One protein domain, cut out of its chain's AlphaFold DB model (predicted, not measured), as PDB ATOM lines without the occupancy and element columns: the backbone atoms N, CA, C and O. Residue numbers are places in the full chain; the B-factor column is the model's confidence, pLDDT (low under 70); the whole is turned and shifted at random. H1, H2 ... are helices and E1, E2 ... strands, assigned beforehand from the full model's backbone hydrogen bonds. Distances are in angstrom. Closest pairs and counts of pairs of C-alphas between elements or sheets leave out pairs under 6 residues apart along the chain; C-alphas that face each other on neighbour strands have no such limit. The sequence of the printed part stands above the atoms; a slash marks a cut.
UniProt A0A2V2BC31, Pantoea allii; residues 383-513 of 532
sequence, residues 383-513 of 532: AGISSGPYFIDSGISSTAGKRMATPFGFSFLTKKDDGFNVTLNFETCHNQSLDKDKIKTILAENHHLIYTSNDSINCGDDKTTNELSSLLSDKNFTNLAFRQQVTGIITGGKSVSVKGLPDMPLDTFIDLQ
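What this domain is: This is residues 383 to 513 of the 532 residues of a protein of Pantoea allii (UniProt A0A2V2BC31). Two sheets lie face to face with their strands nearly aligned: a strongly twisted slab of five strands, E4 E3 E5 E6 E7, and a smaller sheet of three, E2 E1 E8, over part of one of its faces. Two short helices sit on the side of the large sheet away from the small one, H1 on it and H2 only grazing it. The printed part has 131 residues with two named helices and eight named strands, in the order E1 E2 E3 E4 H1 E5 H2 E6 E7 E8; both sheets are antiparallel and the class is mixed, helices and strands. The whole is compact, with a radius of gyration of the C-alphas of 13.4 A, and rounded, spanning 38 by 32 by 22 A.

How they stand to each other: E1, residues 383 to 387, is the inner strand of the small sheet, and forms an antiparallel hairpin with E2, residues 395 to 398, where N 384 and O 397 are 2.8 A apart, within hydrogen-bond range. E3, residues 409 to 416, is apart from E2 and belongs to the large sheet. It forms a hairpin with the edge strand E4, residues 419 to 426, with N 412 and O 424 at 2.8 A; E4 bends by 54 degrees at residue 423. H1, residues 436 to 445, is on the large sheet at a height over the sheet of 7.8 A, over none of its strands, but only just: two of its C-alphas fall on E3. E5, residues 448 to 454, is the antiparallel neighbour of E3, with N 411 and O 452 at 3.0 A. E4, H1 and E5 form a split strand-helix-strand unit, two strands running the same way with E3 between them in the sheet, and its crossover is right-handed. H2, residues 463 to 472, only grazes the large sheet; its closest C-alpha pair with E7, residues 494 to 499, is Leu 472 and Ser 495, 5.8 A apart. H1 and H2 are near each other, with 10 pairs of C-alphas within 10 A. In both helices every O i to N i+4 pair is within hydrogen-bond range. E6, residues 486 to 491, is antiparallel to E5, with N 451 and O 488 at 2.9 A, and forms a hairpin with the edge strand E7, with N 489 and O 496 at 2.9 A. E8, residues 506 to 511, is antiparallel to E1 at 163 degrees, with N 385 and O 508 at 2.9 A. The two sheets form a sandwich, two sheets face to face, 9.2 A centre to centre where they face each other, with their strands at 12 degrees. Between the sheets, the closest C-alphas of E1 and E5 are those of Ser 387 and Asn 454, 5.0 A apart.

Where its parts are: E1 begins at C-alpha 383, (157.741, 206.578, 155.375), and is 13.1 A long from first to last C-alpha; E2 is 10.7 A. E3 is 21.2 A and E4 20.8 A. H1 begins at C-alpha 436, (184.404, 203.011, 155.760); H1 and H2 are each 14.3 A. E5 is 19.8 A, E6 16.4 A and E7 16.1 A. E8 is 16.7 A and ends at C-alpha 511, (157.145, 201.117, 151.805).

The domain as a whole: The two C-alphas farthest apart are those of Ala 400 and Asp 461, at 38.6 A. The printed part has no cut, and its first and last C-alphas are 10.2 A apart. The link from H2 to E6, residues 473 to 485, is long. The mean pLDDT of the printed part is 87.9, and no printed residue is under 70.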
ATOM      1  N   ALA A 383     156.900 205.468 154.960       95.00
ATOM      2  CA  ALA A 383     157.741 206.578 155.375       95.00
ATOM      3  C   ALA A 383     157.885 207.594 154.238       95.00
ATOM      4  O   ALA A 383     158.041 207.215 153.082       95.00
ATOM      5  N   GLY A 384     157.850 208.880 154.568       96.44
ATOM      6  CA  GLY A 384     158.141 209.972 153.646       96.44
ATOM      7  C   GLY A 384     159.410 210.693 154.073       96.44
ATOM      8  O   GLY A 384     159.534 211.076 155.240       96.44
ATOM      9  N   ILE A 385     160.341 210.871 153.138       96.62
ATOM     10  CA  ILE A 385     161.627 211.536 153.349       96.62
ATOM     11  C   ILE A 385     161.708 212.736 152.426       96.62
ATOM     12  O   ILE A 385     161.613 212.600 151.208       96.62
ATOM     13  N   SER A 386     161.923 213.898 153.025       95.81
ATOM     14  CA  SER A 386     162.218 215.132 152.315       95.81
ATOM     15  C   SER A 386     163.658 215.525 152.597       95.81
ATOM     16  O   SER A 386     164.064 215.579 153.758       95.81
ATOM     17  N   SER A 387     164.424 215.792 151.550       94.12
ATOM     18  CA  SER A 387     165.843 216.114 151.638       94.12
ATOM     19  C   SER A 387     166.160 217.306 150.749       94.12
ATOM     20  O   SER A 387     165.769 217.322 149.590       94.12
ATOM     21  N   GLY A 388     166.872 218.304 151.251       89.38
ATOM     22  CA  GLY A 388     167.204 219.503 150.484       89.38
ATOM     23  C   GLY A 388     168.412 220.251 151.046       89.38
ATOM     24  O   GLY A 388     168.988 219.805 152.037       89.38
ATOM     25  N   PRO A 389     168.820 221.365 150.415       78.56
ATOM     26  CA  PRO A 389     169.901 222.230 150.891       78.56
ATOM     27  C   PRO A 389     169.649 222.802 152.296       78.56
ATOM     28  O   PRO A 389     168.527 222.774 152.793       78.56
ATOM     29  N   TYR A 390     170.685 223.371 152.926       70.69
ATOM     30  CA  TYR A 390     170.676 223.862 154.322       70.69
ATOM     31  C   TYR A 390     169.450 224.694 154.767       70.69
ATOM     32  O   TYR A 390     169.094 224.708 155.943       70.69
ATOM     33  N   PHE A 391     168.818 225.417 153.842       74.12
ATOM     34  CA  PHE A 391     167.686 226.314 154.097       74.12
ATOM     35  C   PHE A 391     166.309 225.682 153.834       74.12
ATOM     36  O   PHE A 391     165.308 226.388 153.923       74.12
ATOM     37  N   ILE A 392     166.263 224.387 153.513       82.31
ATOM     38  CA  ILE A 392     165.043 223.641 153.200       82.31
ATOM     39  C   ILE A 392     164.671 222.718 154.362       82.31
ATOM     40  O   ILE A 392     165.526 222.088 154.989       82.31
ATOM     41  N   ASP A 393     163.374 222.610 154.643       85.31
ATOM     42  CA  ASP A 393     162.839 221.725 155.677       85.31
ATOM     43  C   ASP A 393     162.988 220.226 155.335       85.31
ATOM     44  O   ASP A 393     162.087 219.584 154.783       85.31
ATOM     45  N   SER A 394     164.114 219.637 155.732       90.25
ATOM     46  CA  SER A 394     164.409 218.211 155.555       90.25
ATOM     47  C   SER A 394     163.977 217.348 156.746       90.25
ATOM     48  O   SER A 394     163.787 217.813 157.875       90.25
ATOM     49  N   GLY A 395     163.791 216.053 156.512       93.50
ATOM     50  CA  GLY A 395     163.520 215.066 157.549       93.50
ATOM     51  C   GLY A 395     162.698 213.883 157.064       93.50
ATOM     52  O   GLY A 395     162.348 213.771 155.892       93.50
ATOM     53  N   ILE A 396     162.342 213.020 158.008       94.56
ATOM     54  CA  ILE A 396     161.578 211.797 157.779       94.56
ATOM     55  C   ILE A 396     160.346 211.748 158.685       94.56
ATOM     56  O   ILE A 396     160.362 212.223 159.826       94.56
ATOM     57  N   SER A 397     159.257 211.172 158.184       93.62
ATOM     58  CA  SER A 397     158.102 210.790 158.998       93.62
ATOM     59  C   SER A 397     157.509 209.467 158.523       93.62
ATOM     60  O   SER A 397     157.728 209.069 157.383       93.62
ATOM     61  N   SER A 398     156.767 208.782 159.391       91.06
ATOM     62  CA  SER A 398     156.017 207.570 159.046       91.06
ATOM     63  C   SER A 398     154.571 207.670 159.522       91.06
ATOM     64  O   SER A 398     154.220 208.567 160.292       91.06
ATOM     65  N   THR A 399     153.724 206.743 159.072       82.50
ATOM     66  CA  THR A 399     152.302 206.694 159.451       82.50
ATOM     67  C   THR A 399     152.082 206.536 160.959       82.50
ATOM     68  O   THR A 399     151.134 207.112 161.487       82.50
ATOM     69  N   ALA A 400     152.948 205.777 161.640       74.50
ATOM     70  CA  ALA A 400     152.882 205.512 163.082       74.50
ATOM     71  C   ALA A 400     153.790 206.441 163.915       74.50
ATOM     72  O   ALA A 400     153.620 206.560 165.125       74.50
ATOM     73  N   GLY A 401     154.757 207.100 163.272       71.94
ATOM     74  CA  GLY A 401     155.885 207.741 163.937       71.94
ATOM     75  C   GLY A 401     155.831 209.249 164.062       71.94
ATOM     76  O   GLY A 401     155.213 209.965 163.270       71.94
ATOM     77  N   LYS A 402     156.601 209.753 165.032       78.31
ATOM     78  CA  LYS A 402     156.938 211.177 165.121       78.31
ATOM     79  C   LYS A 402     157.846 211.578 163.957       78.31
ATOM     80  O   LYS A 402     158.684 210.805 163.500       78.31
ATOM     81  N   ARG A 403     157.705 212.828 163.515       88.50
ATOM     82  CA  ARG A 403     158.642 213.451 162.574       88.50
ATOM     83  C   ARG A 403     160.027 213.539 163.215       88.50
ATOM     84  O   ARG A 403     160.136 213.940 164.372       88.50
ATOM     85  N   MET A 404     161.065 213.237 162.445       91.00
ATOM     86  CA  MET A 404     162.458 213.434 162.833       91.00
ATOM     87  C   MET A 404     163.146 214.315 161.789       91.00
ATOM     88  O   MET A 404     163.093 214.025 160.593       91.00
ATOM     89  N   ALA A 405     163.788 215.394 162.235       90.31
ATOM     90  CA  ALA A 405     164.685 216.163 161.381       90.31
ATOM     91  C   ALA A 405     165.949 215.343 161.095       90.31
ATOM     92  O   ALA A 405     166.491 214.697 161.993       90.31
ATOM     93  N   THR A 406     166.425 215.370 159.856       89.56
ATOM     94  CA  THR A 406     167.679 214.716 159.474       89.56
ATOM     95  C   THR A 406     168.846 215.685 159.671       89.56
ATOM     96  O   THR A 406     168.715 216.849 159.287       89.56
ATOM     97  N   PRO A 407     169.985 215.252 160.241       88.56
ATOM     98  CA  PRO A 407     171.197 216.071 160.310       88.56
ATOM     99  C   PRO A 407     171.675 216.517 158.924       88.56
ATOM    100  O   PRO A 407     171.264 215.938 157.921       88.56
ATOM    101  N   PHE A 408     172.536 217.532 158.855       87.75
ATOM    102  CA  PHE A 408     173.193 217.912 157.600       87.75
ATOM    103  C   PHE A 408     174.252 216.879 157.197       87.75
ATOM    104  O   PHE A 408     174.924 216.297 158.050       87.75
ATOM    105  N   GLY A 409     174.412 216.691 155.889       88.75
ATOM    106  CA  GLY A 409     175.319 215.732 155.276       88.75
ATOM    107  C   GLY A 409     174.637 214.423 154.873       88.75
ATOM    108  O   GLY A 409     173.507 214.411 154.388       88.75
ATOM    109  N   PHE A 410     175.336 213.301 155.036       91.69
ATOM    110  CA  PHE A 410     174.852 211.979 154.643       91.69
ATOM    111  C   PHE A 410     174.550 211.118 155.868       91.69
ATOM    112  O   PHE A 410     175.456 210.787 156.635       91.69
ATOM    113  N   SER A 411     173.281 210.746 156.035       93.69
ATOM    114  CA  SER A 411     172.789 209.995 157.191       93.69
ATOM    115  C   SER A 411     172.346 208.585 156.812       93.69
ATOM    116  O   SER A 411     171.565 208.421 155.877       93.69
ATOM    117  N   PHE A 412     172.759 207.594 157.603       94.38
ATOM    118  CA  PHE A 412     172.143 206.268 157.675       94.38
ATOM    119  C   PHE A 412     171.143 206.232 158.830       94.38
ATOM    120  O   PHE A 412     171.454 206.654 159.948       94.38
ATOM    121  N   LEU A 413     169.949 205.719 158.556       94.38
ATOM    122  CA  LEU A 413     168.819 205.676 159.469       94.38
ATOM    123  C   LEU A 413     168.309 204.238 159.621       94.38
ATOM    124  O   LEU A 413     168.188 203.499 158.640       94.38
ATOM    125  N   THR A 414     167.921 203.883 160.842       91.12
ATOM    126  CA  THR A 414     167.182 202.652 161.145       91.12
ATOM    127  C   THR A 414     165.810 202.983 161.709       91.12
ATOM    128  O   THR A 414     165.618 203.994 162.393       91.12
ATOM    129  N   LYS A 415     164.830 202.119 161.431       87.38
ATOM    130  CA  LYS A 415     163.540 202.166 162.120       87.38
ATOM    131  C   LYS A 415     163.739 201.696 163.563       87.38
ATOM    132  O   LYS A 415     164.355 200.656 163.787       87.38
ATOM    133  N   LYS A 416     163.199 202.438 164.530       83.19
ATOM    134  CA  LYS A 416     163.171 202.048 165.943       83.19
ATOM    135  C   LYS A 416     161.789 202.330 166.511       83.19
ATOM    136  O   LYS A 416     161.371 203.484 166.535       83.19
ATOM    137  N   ASP A 417     161.119 201.284 166.985       83.06
ATOM    138  CA  ASP A 417     159.730 201.346 167.446       83.06
ATOM    139  C   ASP A 417     158.842 201.999 166.364       83.06
ATOM    140  O   ASP A 417     158.887 201.607 165.189       83.06
ATOM    141  N   ASP A 418     158.092 203.036 166.730       76.69
ATOM    142  CA  ASP A 418     157.295 203.831 165.796       76.69
ATOM    143  C   ASP A 418     158.116 204.896 165.047       76.69
ATOM    144  O   ASP A 418     157.622 205.498 164.098       76.69
ATOM    145  N   GLY A 419     159.367 205.151 165.438       85.31
ATOM    146  CA  GLY A 419     160.205 206.233 164.920       85.31
ATOM    147  C   GLY A 419     161.415 205.789 164.096       85.31
ATOM    148  O   GLY A 419     161.517 204.665 163.600       85.31
ATOM    149  N   PHE A 420     162.357 206.721 163.960       91.19
ATOM    150  CA  PHE A 420     163.631 206.527 163.276       91.19
ATOM    151  C   PHE A 420     164.767 207.016 164.162       91.19
ATOM    152  O   PHE A 420     164.592 207.963 164.925       91.19
ATOM    153  N   ASN A 421     165.929 206.392 164.015       91.56
ATOM    154  CA  ASN A 421     167.168 206.826 164.638       91.56
ATOM    155  C   ASN A 421     168.225 207.079 163.571       91.56
ATOM    156  O   ASN A 421     168.319 206.336 162.597       91.56
ATOM    157  N   VAL A 422     169.062 208.090 163.799       93.31
ATOM    158  CA  VAL A 422     170.297 208.282 163.035       93.31
ATOM    159  C   VAL A 422     171.342 207.313 163.580       93.31
ATOM    160  O   VAL A 422     171.770 207.444 164.725       93.31
ATOM    161  N   THR A 423     171.741 206.333 162.775       92.62
ATOM    162  CA  THR A 423     172.786 205.359 163.128       92.62
ATOM    163  C   THR A 423     174.173 205.949 162.901       92.62
ATOM    164  O   THR A 423     175.088 205.726 163.690       92.62
ATOM    165  N   LEU A 424     174.326 206.715 161.819       92.94
ATOM    166  CA  LEU A 424     175.580 207.351 161.435       92.94
ATOM    167  C   LEU A 424     175.287 208.575 160.567       92.94
ATOM    168  O   LEU A 424     174.405 208.514 159.715       92.94
ATOM    169  N   ASN A 425     176.022 209.668 160.772       92.25
ATOM    170  CA  ASN A 425     175.949 210.864 159.937       92.25
ATOM    171  C   ASN A 425     177.349 211.403 159.640       92.25
ATOM    172  O   ASN A 425     178.211 211.382 160.520       92.25
ATOM    173  N   PHE A 426     177.531 211.938 158.436       87.69
ATOM    174  CA  PHE A 426     178.765 212.581 157.998       87.69
ATOM    175  C   PHE A 426     178.469 213.942 157.384       87.69
ATOM    176  O   PHE A 426     177.753 214.012 156.388       87.69
ATOM    177  N   GLU A 427     179.057 215.011 157.917       86.12
ATOM    178  CA  GLU A 427     178.965 216.349 157.325       86.12
ATOM    179  C   GLU A 427     179.951 216.489 156.159       86.12
ATOM    180  O   GLU A 427     181.055 217.024 156.283       86.12
ATOM    181  N   THR A 428     179.534 215.978 155.007       79.88
ATOM    182  CA  THR A 428     180.298 215.923 153.752       79.88
ATOM    183  C   THR A 428     180.844 217.288 153.316       79.88
ATOM    184  O   THR A 428     181.999 217.378 152.910       79.88
ATOM    185  N   CYS A 429     180.077 218.372 153.479       78.00
ATOM    186  CA  CYS A 429     180.511 219.730 153.122       78.00
ATOM    187  C   CYS A 429     181.433 220.404 154.159       78.00
ATOM    188  O   CYS A 429     181.862 221.536 153.944       78.00
ATOM    189  N   HIS A 430     181.765 219.728 155.263       79.31
ATOM    190  CA  HIS A 430     182.719 220.198 156.276       79.31
ATOM    191  C   HIS A 430     183.984 219.328 156.330       79.31
ATOM    192  O   HIS A 430     184.634 219.231 157.373       79.31
ATOM    193  N   ASN A 431     184.350 218.694 155.211       71.19
ATOM    194  CA  ASN A 431     185.548 217.857 155.065       71.19
ATOM    195  C   ASN A 431     185.621 216.672 156.048       71.19
ATOM    196  O   ASN A 431     186.710 216.164 156.325       71.19
ATOM    197  N   GLN A 432     184.486 216.203 156.579       78.44
ATOM    198  CA  GLN A 432     184.474 214.968 157.357       78.44
ATOM    199  C   GLN A 432     184.700 213.770 156.431       78.44
ATOM    200  O   GLN A 432     183.970 213.560 155.464       78.44
ATOM    201  N   SER A 433     185.720 212.969 156.732       76.81
ATOM    202  CA  SER A 433     186.025 211.742 155.996       76.81
ATOM    203  C   SER A 433     185.004 210.639 156.285       76.81
ATOM    204  O   SER A 433     184.617 210.447 157.440       76.81
ATOM    205  N   LEU A 434     184.654 209.850 155.267       84.25
ATOM    206  CA  LEU A 434     183.841 208.645 155.429       84.25
ATOM    207  C   LEU A 434     184.577 207.582 156.261       84.25
ATOM    208  O   LEU A 434     185.668 207.133 155.908       84.25
ATOM    209  N   ASP A 435     183.941 207.131 157.340       88.50
ATOM    210  CA  ASP A 435     184.410 206.010 158.162       88.50
ATOM    211  C   ASP A 435     183.947 204.688 157.528       88.50
ATOM    212  O   ASP A 435     182.865 204.169 157.815       88.50
ATOM    213  N   LYS A 436     184.750 204.182 156.584       89.50
ATOM    214  CA  LYS A 436     184.404 203.011 155.760       89.50
ATOM    215  C   LYS A 436     184.171 201.755 156.595       89.50
ATOM    216  O   LYS A 436     183.326 200.941 156.225       89.50
ATOM    217  N   ASP A 437     184.897 201.599 157.697       90.06
ATOM    218  CA  ASP A 437     184.770 200.427 158.559       90.06
ATOM    219  C   ASP A 437     183.456 200.475 159.334       90.06
ATOM    220  O   ASP A 437     182.717 199.493 159.313       90.06
ATOM    221  N   LYS A 438     183.070 201.635 159.889       90.81
ATOM    222  CA  LYS A 438     181.731 201.787 160.484       90.81
ATOM    223  C   LYS A 438     180.608 201.563 159.480       90.81
ATOM    224  O   LYS A 438     179.617 200.927 159.828       90.81
ATOM    225  N   ILE A 439     180.748 202.056 158.246       90.69
ATOM    226  CA  ILE A 439     179.741 201.825 157.199       90.69
ATOM    227  C   ILE A 439     179.603 200.322 156.932       90.69
ATOM    228  O   ILE A 439     178.490 199.806 156.964       90.69
ATOM    229  N   LYS A 440     180.713 199.599 156.736       90.19
ATOM    230  CA  LYS A 440     180.691 198.139 156.541       90.19
ATOM    231  C   LYS A 440     180.057 197.403 157.720       90.19
ATOM    232  O   LYS A 440     179.267 196.494 157.487       90.19
ATOM    233  N   THR A 441     180.359 197.806 158.954       90.94
ATOM    234  CA  THR A 441     179.743 197.231 160.158       90.94
ATOM    235  C   THR A 441     178.230 197.428 160.154       90.94
ATOM    236  O   THR A 441     177.491 196.457 160.275       90.94
ATOM    237  N   ILE A 442     177.748 198.650 159.912       90.25
ATOM    238  CA  ILE A 442     176.305 198.938 159.884       90.25
ATOM    239  C   ILE A 442     175.606 198.160 158.764       90.25
ATOM    240  O   ILE A 442     174.526 197.615 158.995       90.25
ATOM    241  N   LEU A 443     176.224 198.067 157.581       88.94
ATOM    242  CA  LEU A 443     175.721 197.274 156.452       88.94
ATOM    243  C   LEU A 443     175.646 195.773 156.770       88.94
ATOM    244  O   LEU A 443     174.759 195.092 156.261       88.94
ATOM    245  N   ALA A 444     176.568 195.253 157.585       87.00
ATOM    246  CA  ALA A 444     176.582 193.852 157.999       87.00
ATOM    247  C   ALA A 444     175.564 193.554 159.114       87.00
ATOM    248  O   ALA A 444     174.956 192.487 159.119       87.00
ATOM    249  N   GLU A 445     175.370 194.490 160.046       86.56
ATOM    250  CA  GLU A 445     174.482 194.331 161.205       86.56
ATOM    251  C   GLU A 445     173.002 194.573 160.881       86.56
ATOM    252  O   GLU A 445     172.126 194.075 161.586       86.56
ATOM    253  N   ASN A 446     172.699 195.345 159.831       80.12
ATOM    254  CA  ASN A 446     171.338 195.782 159.538       80.12
ATOM    255  C   ASN A 446     170.879 195.291 158.165       80.12
ATOM    256  O   ASN A 446     171.360 195.731 157.123       80.12
ATOM    257  N   HIS A 447     169.859 194.433 158.165       77.50
ATOM    258  CA  HIS A 447     169.253 193.912 156.936       77.50
ATOM    259  C   HIS A 447     168.397 194.942 156.179       77.50
ATOM    260  O   HIS A 447     168.159 194.767 154.980       77.50
ATOM    261  N   HIS A 448     167.965 196.002 156.873       86.81
ATOM    262  CA  HIS A 448     167.154 197.096 156.345       86.81
ATOM    263  C   HIS A 448     167.707 198.432 156.841       86.81
ATOM    264  O   HIS A 448     167.654 198.730 158.036       86.81
ATOM    265  N   LEU A 449     168.230 199.238 155.921       92.69
ATOM    266  CA  LEU A 449     168.714 200.587 156.210       92.69
ATOM    267  C   LEU A 449     168.081 201.574 155.251       92.69
ATOM    268  O   LEU A 449     167.848 201.262 154.087       92.69
ATOM    269  N   ILE A 450     167.874 202.783 155.745       95.44
ATOM    270  CA  ILE A 450     167.521 203.945 154.943       95.44
ATOM    271  C   ILE A 450     168.744 204.854 154.940       95.44
ATOM    272  O   ILE A 450     169.407 204.996 155.964       95.44
ATOM    273  N   TYR A 451     169.047 205.500 153.824       95.44
ATOM    274  CA  TYR A 451     170.020 206.584 153.807       95.44
ATOM    275  C   TYR A 451     169.478 207.792 153.057       95.44
ATOM    276  O   TYR A 451     168.677 207.665 152.131       95.44
ATOM    277  N   THR A 452     169.912 208.982 153.457       95.38
ATOM    278  CA  THR A 452     169.507 210.230 152.807       95.38
ATOM    279  C   THR A 452     170.600 211.281 152.915       95.38
ATOM    280  O   THR A 452     171.268 211.393 153.944       95.38
ATOM    281  N   SER A 453     170.767 212.066 151.855       92.06
ATOM    282  CA  SER A 453     171.673 213.212 151.838       92.06
ATOM    283  C   SER A 453     170.917 214.517 152.057       92.06
ATOM    284  O   SER A 453     170.258 215.025 151.145       92.06
ATOM    285  N   ASN A 454     171.010 215.072 153.253       88.50
ATOM    286  CA  ASN A 454     170.501 216.398 153.558       88.50
ATOM    287  C   ASN A 454     171.629 217.421 153.343       88.50
ATOM    288  O   ASN A 454     172.752 217.208 153.775       88.50
ATOM    289  N   ASP A 455     171.368 218.533 152.675       78.88
ATOM    290  CA  ASP A 455     172.365 219.386 152.018       78.88
ATOM    291  C   ASP A 455     173.021 218.734 150.792       78.88
ATOM    292  O   ASP A 455     172.619 219.036 149.668       78.88
ATOM    293  N   SER A 456     173.990 217.825 150.965       74.44
ATOM    294  CA  SER A 456     174.684 217.209 149.823       74.44
ATOM    295  C   SER A 456     175.524 215.974 150.149       74.44
ATOM    296  O   SER A 456     175.956 215.773 151.280       74.44
ATOM    297  N   ILE A 457     175.848 215.197 149.112       81.69
ATOM    298  CA  ILE A 457     177.014 214.297 149.088       81.69
ATOM    299  C   ILE A 457     178.190 214.923 148.315       81.69
ATOM    300  O   ILE A 457     179.336 214.723 148.707       81.69
ATOM    301  N   ASN A 458     177.923 215.684 147.242       84.75
ATOM    302  CA  ASN A 458     178.939 216.390 146.453       84.75
ATOM    303  C   ASN A 458     179.029 217.874 146.849       84.75
ATOM    304  O   ASN A 458     178.097 218.653 146.614       84.75
ATOM    305  N   CYS A 459     180.164 218.270 147.420       78.12
ATOM    306  CA  CYS A 459     180.419 219.636 147.878       78.12
ATOM    307  C   CYS A 459     181.564 220.318 147.108       78.12
ATOM    308  O   CYS A 459     182.168 221.253 147.625       78.12
ATOM    309  N   GLY A 460     181.838 219.876 145.875       73.12
ATOM    310  CA  GLY A 460     182.877 220.441 145.006       73.12
ATOM    311  C   GLY A 460     184.036 219.486 144.703       73.12
ATOM    312  O   GLY A 460     184.927 219.853 143.941       73.12
ATOM    313  N   ASP A 461     184.011 218.271 145.254       75.81
ATOM    314  CA  ASP A 461     184.894 217.169 144.882       75.81
ATOM    315  C   ASP A 461     184.121 215.843 144.811       75.81
ATOM    316  O   ASP A 461     183.133 215.631 145.518       75.81
ATOM    317  N   ASP A 462     184.594 214.936 143.953       78.56
ATOM    318  CA  ASP A 462     183.942 213.645 143.716       78.56
ATOM    319  C   ASP A 462     184.479 212.526 144.625       78.56
ATOM    320  O   ASP A 462     184.226 211.341 144.394       78.56
ATOM    321  N   LYS A 463     185.271 212.835 145.660       81.31
ATOM    322  CA  LYS A 463     185.891 211.789 146.486       81.31
ATOM    323  C   LYS A 463     184.826 211.006 147.250       81.31
ATOM    324  O   LYS A 463     184.773 209.780 147.171       81.31
ATOM    325  N   THR A 464     183.965 211.722 147.966       82.81
ATOM    326  CA  THR A 464     182.907 211.137 148.804       82.81
ATOM    327  C   THR A 464     181.887 210.369 147.962       82.81
ATOM    328  O   THR A 464     181.473 209.269 148.331       82.81
ATOM    329  N   THR A 465     181.509 210.915 146.805       85.94
ATOM    330  CA  THR A 465     180.556 210.290 145.880       85.94
ATOM    331  C   THR A 465     181.100 208.995 145.285       85.94
ATOM    332  O   THR A 465     180.400 207.983 145.295       85.94
ATOM    333  N   ASN A 466     182.364 208.980 144.853       85.81
ATOM    334  CA  ASN A 466     183.018 207.777 144.333       85.81
ATOM    335  C   ASN A 466     183.162 206.687 145.404       85.81
ATOM    336  O   ASN A 466     182.912 205.509 145.137       85.81
ATOM    337  N   GLU A 467     183.523 207.066 146.633       87.81
ATOM    338  CA  GLU A 467     183.621 206.123 147.749       87.81
ATOM    339  C   GLU A 467     182.261 205.503 148.099       87.81
ATOM    340  O   GLU A 467     182.173 204.281 148.236       87.81
ATOM    341  N   LEU A 468     181.192 206.303 148.182       89.19
ATOM    342  CA  LEU A 468     179.837 205.797 148.428       89.19
ATOM    343  C   LEU A 468     179.310 204.955 147.263       89.19
ATOM    344  O   LEU A 468     178.723 203.902 147.508       89.19
ATOM    345  N   SER A 469     179.570 205.354 146.015       89.88
ATOM    346  CA  SER A 469     179.198 204.563 144.836       89.88
ATOM    347  C   SER A 469     179.843 203.178 144.871       89.88
ATOM    348  O   SER A 469     179.163 202.179 144.642       89.88
ATOM    349  N   SER A 470     181.127 203.098 145.241       88.19
ATOM    350  CA  SER A 470     181.831 201.823 145.390       88.19
ATOM    351  C   SER A 470     181.323 200.997 146.573       88.19
ATOM    352  O   SER A 470     181.196 199.782 146.437       88.19
ATOM    353  N   LEU A 471     181.056 201.617 147.727       88.75
ATOM    354  CA  LEU A 471     180.603 200.909 148.932       88.75
ATOM    355  C   LEU A 471     179.177 200.371 148.793       88.75
ATOM    356  O   LEU A 471     178.900 199.258 149.229       88.75
ATOM    357  N   LEU A 472     178.280 201.152 148.189       90.25
ATOM    358  CA  LEU A 472     176.862 200.812 148.047       90.25
ATOM    359  C   LEU A 472     176.545 200.113 146.718       90.25
ATOM    360  O   LEU A 472     175.441 199.599 146.551       90.25
ATOM    361  N   SER A 473     177.506 200.070 145.785       91.12
ATOM    362  CA  SER A 473     177.326 199.555 144.420       91.12
ATOM    363  C   SER A 473     176.149 200.213 143.689       91.12
ATOM    364  O   SER A 473     175.386 199.554 142.983       91.12
ATOM    365  N   ASP A 474     176.001 201.527 143.867       91.31
ATOM    366  CA  ASP A 474     174.863 202.303 143.376       91.31
ATOM    367  C   ASP A 474     175.326 203.428 142.439       91.31
ATOM    368  O   ASP A 474     176.175 204.264 142.775       91.31
ATOM    369  N   LYS A 475     174.766 203.433 141.225       88.94
ATOM    370  CA  LYS A 475     175.119 204.372 140.154       88.94
ATOM    371  C   LYS A 475     174.554 205.771 140.382       88.94
ATOM    372  O   LYS A 475     175.081 206.717 139.801       88.94
ATOM    373  N   ASN A 476     173.537 205.936 141.226       91.25
ATOM    374  CA  ASN A 476     172.980 207.257 141.522       91.25
ATOM    375  C   ASN A 476     173.952 208.162 142.285       91.25
ATOM    376  O   ASN A 476     173.743 209.367 142.311       91.25
ATOM    377  N   PHE A 477     175.039 207.612 142.832       90.12
ATOM    378  CA  PHE A 477     176.131 208.386 143.422       90.12
ATOM    379  C   PHE A 477     177.147 208.893 142.392       90.12
ATOM    380  O   PHE A 477     178.026 209.670 142.744       90.12
ATOM    381  N   THR A 478     177.052 208.483 141.125       86.88
ATOM    382  CA  THR A 478     177.965 208.942 140.068       86.88
ATOM    383  C   THR A 478     177.442 210.210 139.394       86.88
ATOM    384  O   THR A 478     176.233 210.365 139.196       86.88
ATOM    385  N   ASN A 479     178.358 211.109 139.010       86.69
ATOM    386  CA  ASN A 479     178.052 212.365 138.311       86.69
ATOM    387  C   ASN A 479     176.994 213.220 139.034       86.69
ATOM    388  O   ASN A 479     176.075 213.748 138.401       86.69
ATOM    389  N   LEU A 480     177.085 213.308 140.365       89.75
ATOM    390  CA  LEU A 480     176.231 214.206 141.133       89.75
ATOM    391  C   LEU A 480     176.659 215.651 140.893       89.75
ATOM    392  O   LEU A 480     177.835 215.973 141.032       89.75
ATOM    393  N   ALA A 481     175.712 216.527 140.583       90.06
ATOM    394  CA  ALA A 481     175.948 217.961 140.620       90.06
ATOM    395  C   ALA A 481     176.233 218.423 142.060       90.06
ATOM    396  O   ALA A 481     175.897 217.742 143.037       90.06
ATOM    397  N   PHE A 482     176.834 219.607 142.190       87.31
ATOM    398  CA  PHE A 482     176.995 220.265 143.483       87.31
ATOM    399  C   PHE A 482     175.637 220.338 144.194       87.31
ATOM    400  O   PHE A 482     174.656 220.786 143.607       87.31
ATOM    401  N   ARG A 483     175.574 219.865 145.445       85.19
ATOM    402  CA  ARG A 483     174.338 219.866 146.254       85.19
ATOM    403  C   ARG A 483     173.152 219.109 145.656       85.19
ATOM    404  O   ARG A 483     172.010 219.421 145.972       85.19
ATOM    405  N   GLN A 484     173.402 218.079 144.851       90.00
ATOM    406  CA  GLN A 484     172.360 217.153 144.405       90.00
ATOM    407  C   GLN A 484     172.108 216.061 145.453       90.00
ATOM    408  O   GLN A 484     173.045 215.405 145.916       90.00
ATOM    409  N   GLN A 485     170.840 215.850 145.817       92.69
ATOM    410  CA  GLN A 485     170.465 214.868 146.835       92.69
ATOM    411  C   GLN A 485     170.266 213.453 146.266       92.69
ATOM    412  O   GLN A 485     169.839 213.267 145.126       92.69
ATOM    413  N   VAL A 486     170.526 212.448 147.101       94.69
ATOM    414  CA  VAL A 486     170.216 211.033 146.893       94.69
ATOM    415  C   VAL A 486     169.594 210.478 148.175       94.69
ATOM    416  O   VAL A 486     170.120 210.663 149.276       94.69
ATOM    417  N   THR A 487     168.489 209.757 148.022       96.50
ATOM    418  CA  THR A 487     167.826 209.028 149.109       96.50
ATOM    419  C   THR A 487     167.605 207.594 148.660       96.50
ATOM    420  O   THR A 487     167.242 207.349 147.510       96.50
ATOM    421  N   GLY A 488     167.836 206.635 149.546       95.94
ATOM    422  CA  GLY A 488     167.767 205.229 149.193       95.94
ATOM    423  C   GLY A 488     167.566 204.310 150.379       95.94
ATOM    424  O   GLY A 488     167.512 204.727 151.537       95.94
ATOM    425  N   ILE A 489     167.447 203.035 150.047       96.19
ATOM    426  CA  ILE A 489     167.321 201.933 150.986       96.19
ATOM    427  C   ILE A 489     168.336 200.850 150.655       96.19
ATOM    428  O   ILE A 489     168.771 200.703 149.512       96.19
ATOM    429  N   ILE A 490     168.685 200.062 151.662       93.19
ATOM    430  CA  ILE A 490     169.500 198.862 151.511       93.19
ATOM    431  C   ILE A 490     168.655 197.667 151.934       93.19
ATOM    432  O   ILE A 490     168.128 197.632 153.047       93.19
ATOM    433  N   THR A 491     168.541 196.691 151.032       83.19
ATOM    434  CA  THR A 491     167.812 195.435 151.247       83.19
ATOM    435  C   THR A 491     168.704 194.268 150.874       83.19
ATOM    436  O   THR A 491     169.137 194.179 149.725       83.19
ATOM    437  N   GLY A 492     168.983 193.362 151.815       78.56
ATOM    438  CA  GLY A 492     169.782 192.165 151.516       78.56
ATOM    439  C   GLY A 492     171.147 192.492 150.891       78.56
ATOM    440  O   GLY A 492     171.577 191.820 149.956       78.56
ATOM    441  N   GLY A 493     171.778 193.579 151.348       79.69
ATOM    442  CA  GLY A 493     173.070 194.062 150.850       79.69
ATOM    443  C   GLY A 493     173.028 194.822 149.518       79.69
ATOM    444  O   GLY A 493     174.077 195.240 149.040       79.69
ATOM    445  N   LYS A 494     171.851 195.025 148.909       86.81
ATOM    446  CA  LYS A 494     171.698 195.803 147.669       86.81
ATOM    447  C   LYS A 494     171.121 197.181 147.949       86.81
ATOM    448  O   LYS A 494     170.089 197.293 148.610       86.81
ATOM    449  N   SER A 495     171.768 198.205 147.403       93.38
ATOM    450  CA  SER A 495     171.279 199.580 147.416       93.38
ATOM    451  C   SER A 495     170.273 199.818 146.291       93.38
ATOM    452  O   SER A 495     170.516 199.431 145.146       93.38
ATOM    453  N   VAL A 496     169.162 200.479 146.614       94.06
ATOM    454  CA  VAL A 496     168.203 201.024 145.647       94.06
ATOM    455  C   VAL A 496     167.894 202.459 146.053       94.06
ATOM    456  O   VAL A 496     167.536 202.711 147.205       94.06
ATOM    457  N   SER A 497     168.026 203.403 145.126       95.31
ATOM    458  CA  SER A 497     167.889 204.828 145.428       95.31
ATOM    459  C   SER A 497     167.183 205.630 144.354       95.31
ATOM    460  O   SER A 497     167.027 205.206 143.209       95.31
ATOM    461  N   VAL A 498     166.798 206.836 144.755       95.06
ATOM    462  CA  VAL A 498     166.316 207.904 143.894       95.06
ATOM    463  C   VAL A 498     167.330 209.043 143.947       95.06
ATOM    464  O   VAL A 498     167.718 209.499 145.025       95.06
ATOM    465  N   LYS A 499     167.746 209.511 142.769       93.19
ATOM    466  CA  LYS A 499     168.571 210.708 142.598       93.19
ATOM    467  C   LYS A 499     167.669 211.919 142.353       93.19
ATOM    468  O   LYS A 499     166.827 211.878 141.458       93.19
ATOM    469  N   GLY A 500     167.852 212.982 143.131       91.62
ATOM    470  CA  GLY A 500     167.142 214.251 142.962       91.62
ATOM    471  C   GLY A 500     167.618 215.033 141.744       91.62
ATOM    472  O   GLY A 500     168.589 214.659 141.089       91.62
ATOM    473  N   LEU A 501     166.946 216.135 141.428       90.06
ATOM    474  CA  LEU A 501     167.435 217.085 140.429       90.06
ATOM    475  C   LEU A 501     168.437 218.055 141.078       90.06
ATOM    476  O   LEU A 501     168.328 218.312 142.277       90.06
ATOM    477  N   PRO A 502     169.414 218.592 140.326       87.75
ATOM    478  CA  PRO A 502     170.289 219.646 140.835       87.75
ATOM    479  C   PRO A 502     169.484 220.834 141.377       87.75
ATOM    480  O   PRO A 502     168.465 221.198 140.790       87.75
ATOM    481  N   ASP A 503     169.941 221.406 142.494       83.38
ATOM    482  CA  ASP A 503     169.350 222.573 143.173       83.38
ATOM    483  C   ASP A 503     167.875 222.435 143.607       83.38
ATOM    484  O   ASP A 503     167.249 223.412 144.021       83.38
ATOM    485  N   MET A 504     167.315 221.222 143.567       87.94
ATOM    486  CA  MET A 504     165.920 220.949 143.909       87.94
ATOM    487  C   MET A 504     165.826 219.980 145.087       87.94
ATOM    488  O   MET A 504     166.503 218.953 145.079       87.94
ATOM    489  N   PRO A 505     164.933 220.227 146.063       91.19
ATOM    490  CA  PRO A 505     164.652 219.251 147.105       91.19
ATOM    491  C   PRO A 505     164.179 217.913 146.522       91.19
ATOM    492  O   PRO A 505     163.424 217.863 145.549       91.19
ATOM    493  N   LEU A 506     164.595 216.828 147.163       94.50
ATOM    494  CA  LEU A 506     164.212 215.461 146.859       94.50
ATOM    495  C   LEU A 506     163.178 214.968 147.877       94.50
ATOM    496  O   LEU A 506     163.470 214.816 149.062       94.50
ATOM    497  N   ASP A 507     161.981 214.671 147.384       96.56
ATOM    498  CA  ASP A 507     160.926 213.984 148.120       96.56
ATOM    499  C   ASP A 507     160.850 212.519 147.669       96.56
ATOM    500  O   ASP A 507     160.761 212.223 146.476       96.56
ATOM    501  N   THR A 508     160.882 211.588 148.621       97.12
ATOM    502  CA  THR A 508     160.812 210.140 148.367       97.12
ATOM    503  C   THR A 508     159.935 209.439 149.390       97.12
ATOM    504  O   THR A 508     159.755 209.909 150.516       97.12
ATOM    505  N   PHE A 509     159.394 208.290 148.998       97.31
ATOM    506  CA  PHE A 509     158.525 207.474 149.834       97.31
ATOM    507  C   PHE A 509     159.062 206.054 149.917       97.31
ATOM    508  O   PHE A 509     159.536 205.514 148.925       97.31
ATOM    509  N   ILE A 510     158.987 205.446 151.095       95.81
ATOM    510  CA  ILE A 510     159.463 204.086 151.337       95.81
ATOM    511  C   ILE A 510     158.307 203.269 151.893       95.81
ATOM    512  O   ILE A 510     157.723 203.637 152.915       95.81
ATOM    513  N   ASP A 511     157.995 202.157 151.236       94.31
ATOM    514  CA  ASP A 511     157.145 201.117 151.805       94.31
ATOM    515  C   ASP A 511     158.014 200.268 152.737       94.31
ATOM    516  O   ASP A 511     158.862 199.494 152.291       94.31
ATOM    517  N   LEU A 512     157.847 200.451 154.049       91.56
ATOM    518  CA  LEU A 512     158.684 199.791 155.054       91.56
ATOM    519  C   LEU A 512     158.402 198.286 155.158       91.56
ATOM    520  O   LEU A 512     159.207 197.568 155.746       91.56
ATOM    521  N   GLN A 513     157.265 197.811 154.644       90.12
ATOM    522  CA  GLN A 513     156.907 196.397 154.673       90.12
ATOM    523  C   GLN A 513     157.490 195.662 153.466       90.12
ATOM    524  O   GLN A 513     158.016 194.560 153.608       90.12
TER     525      GLN A 513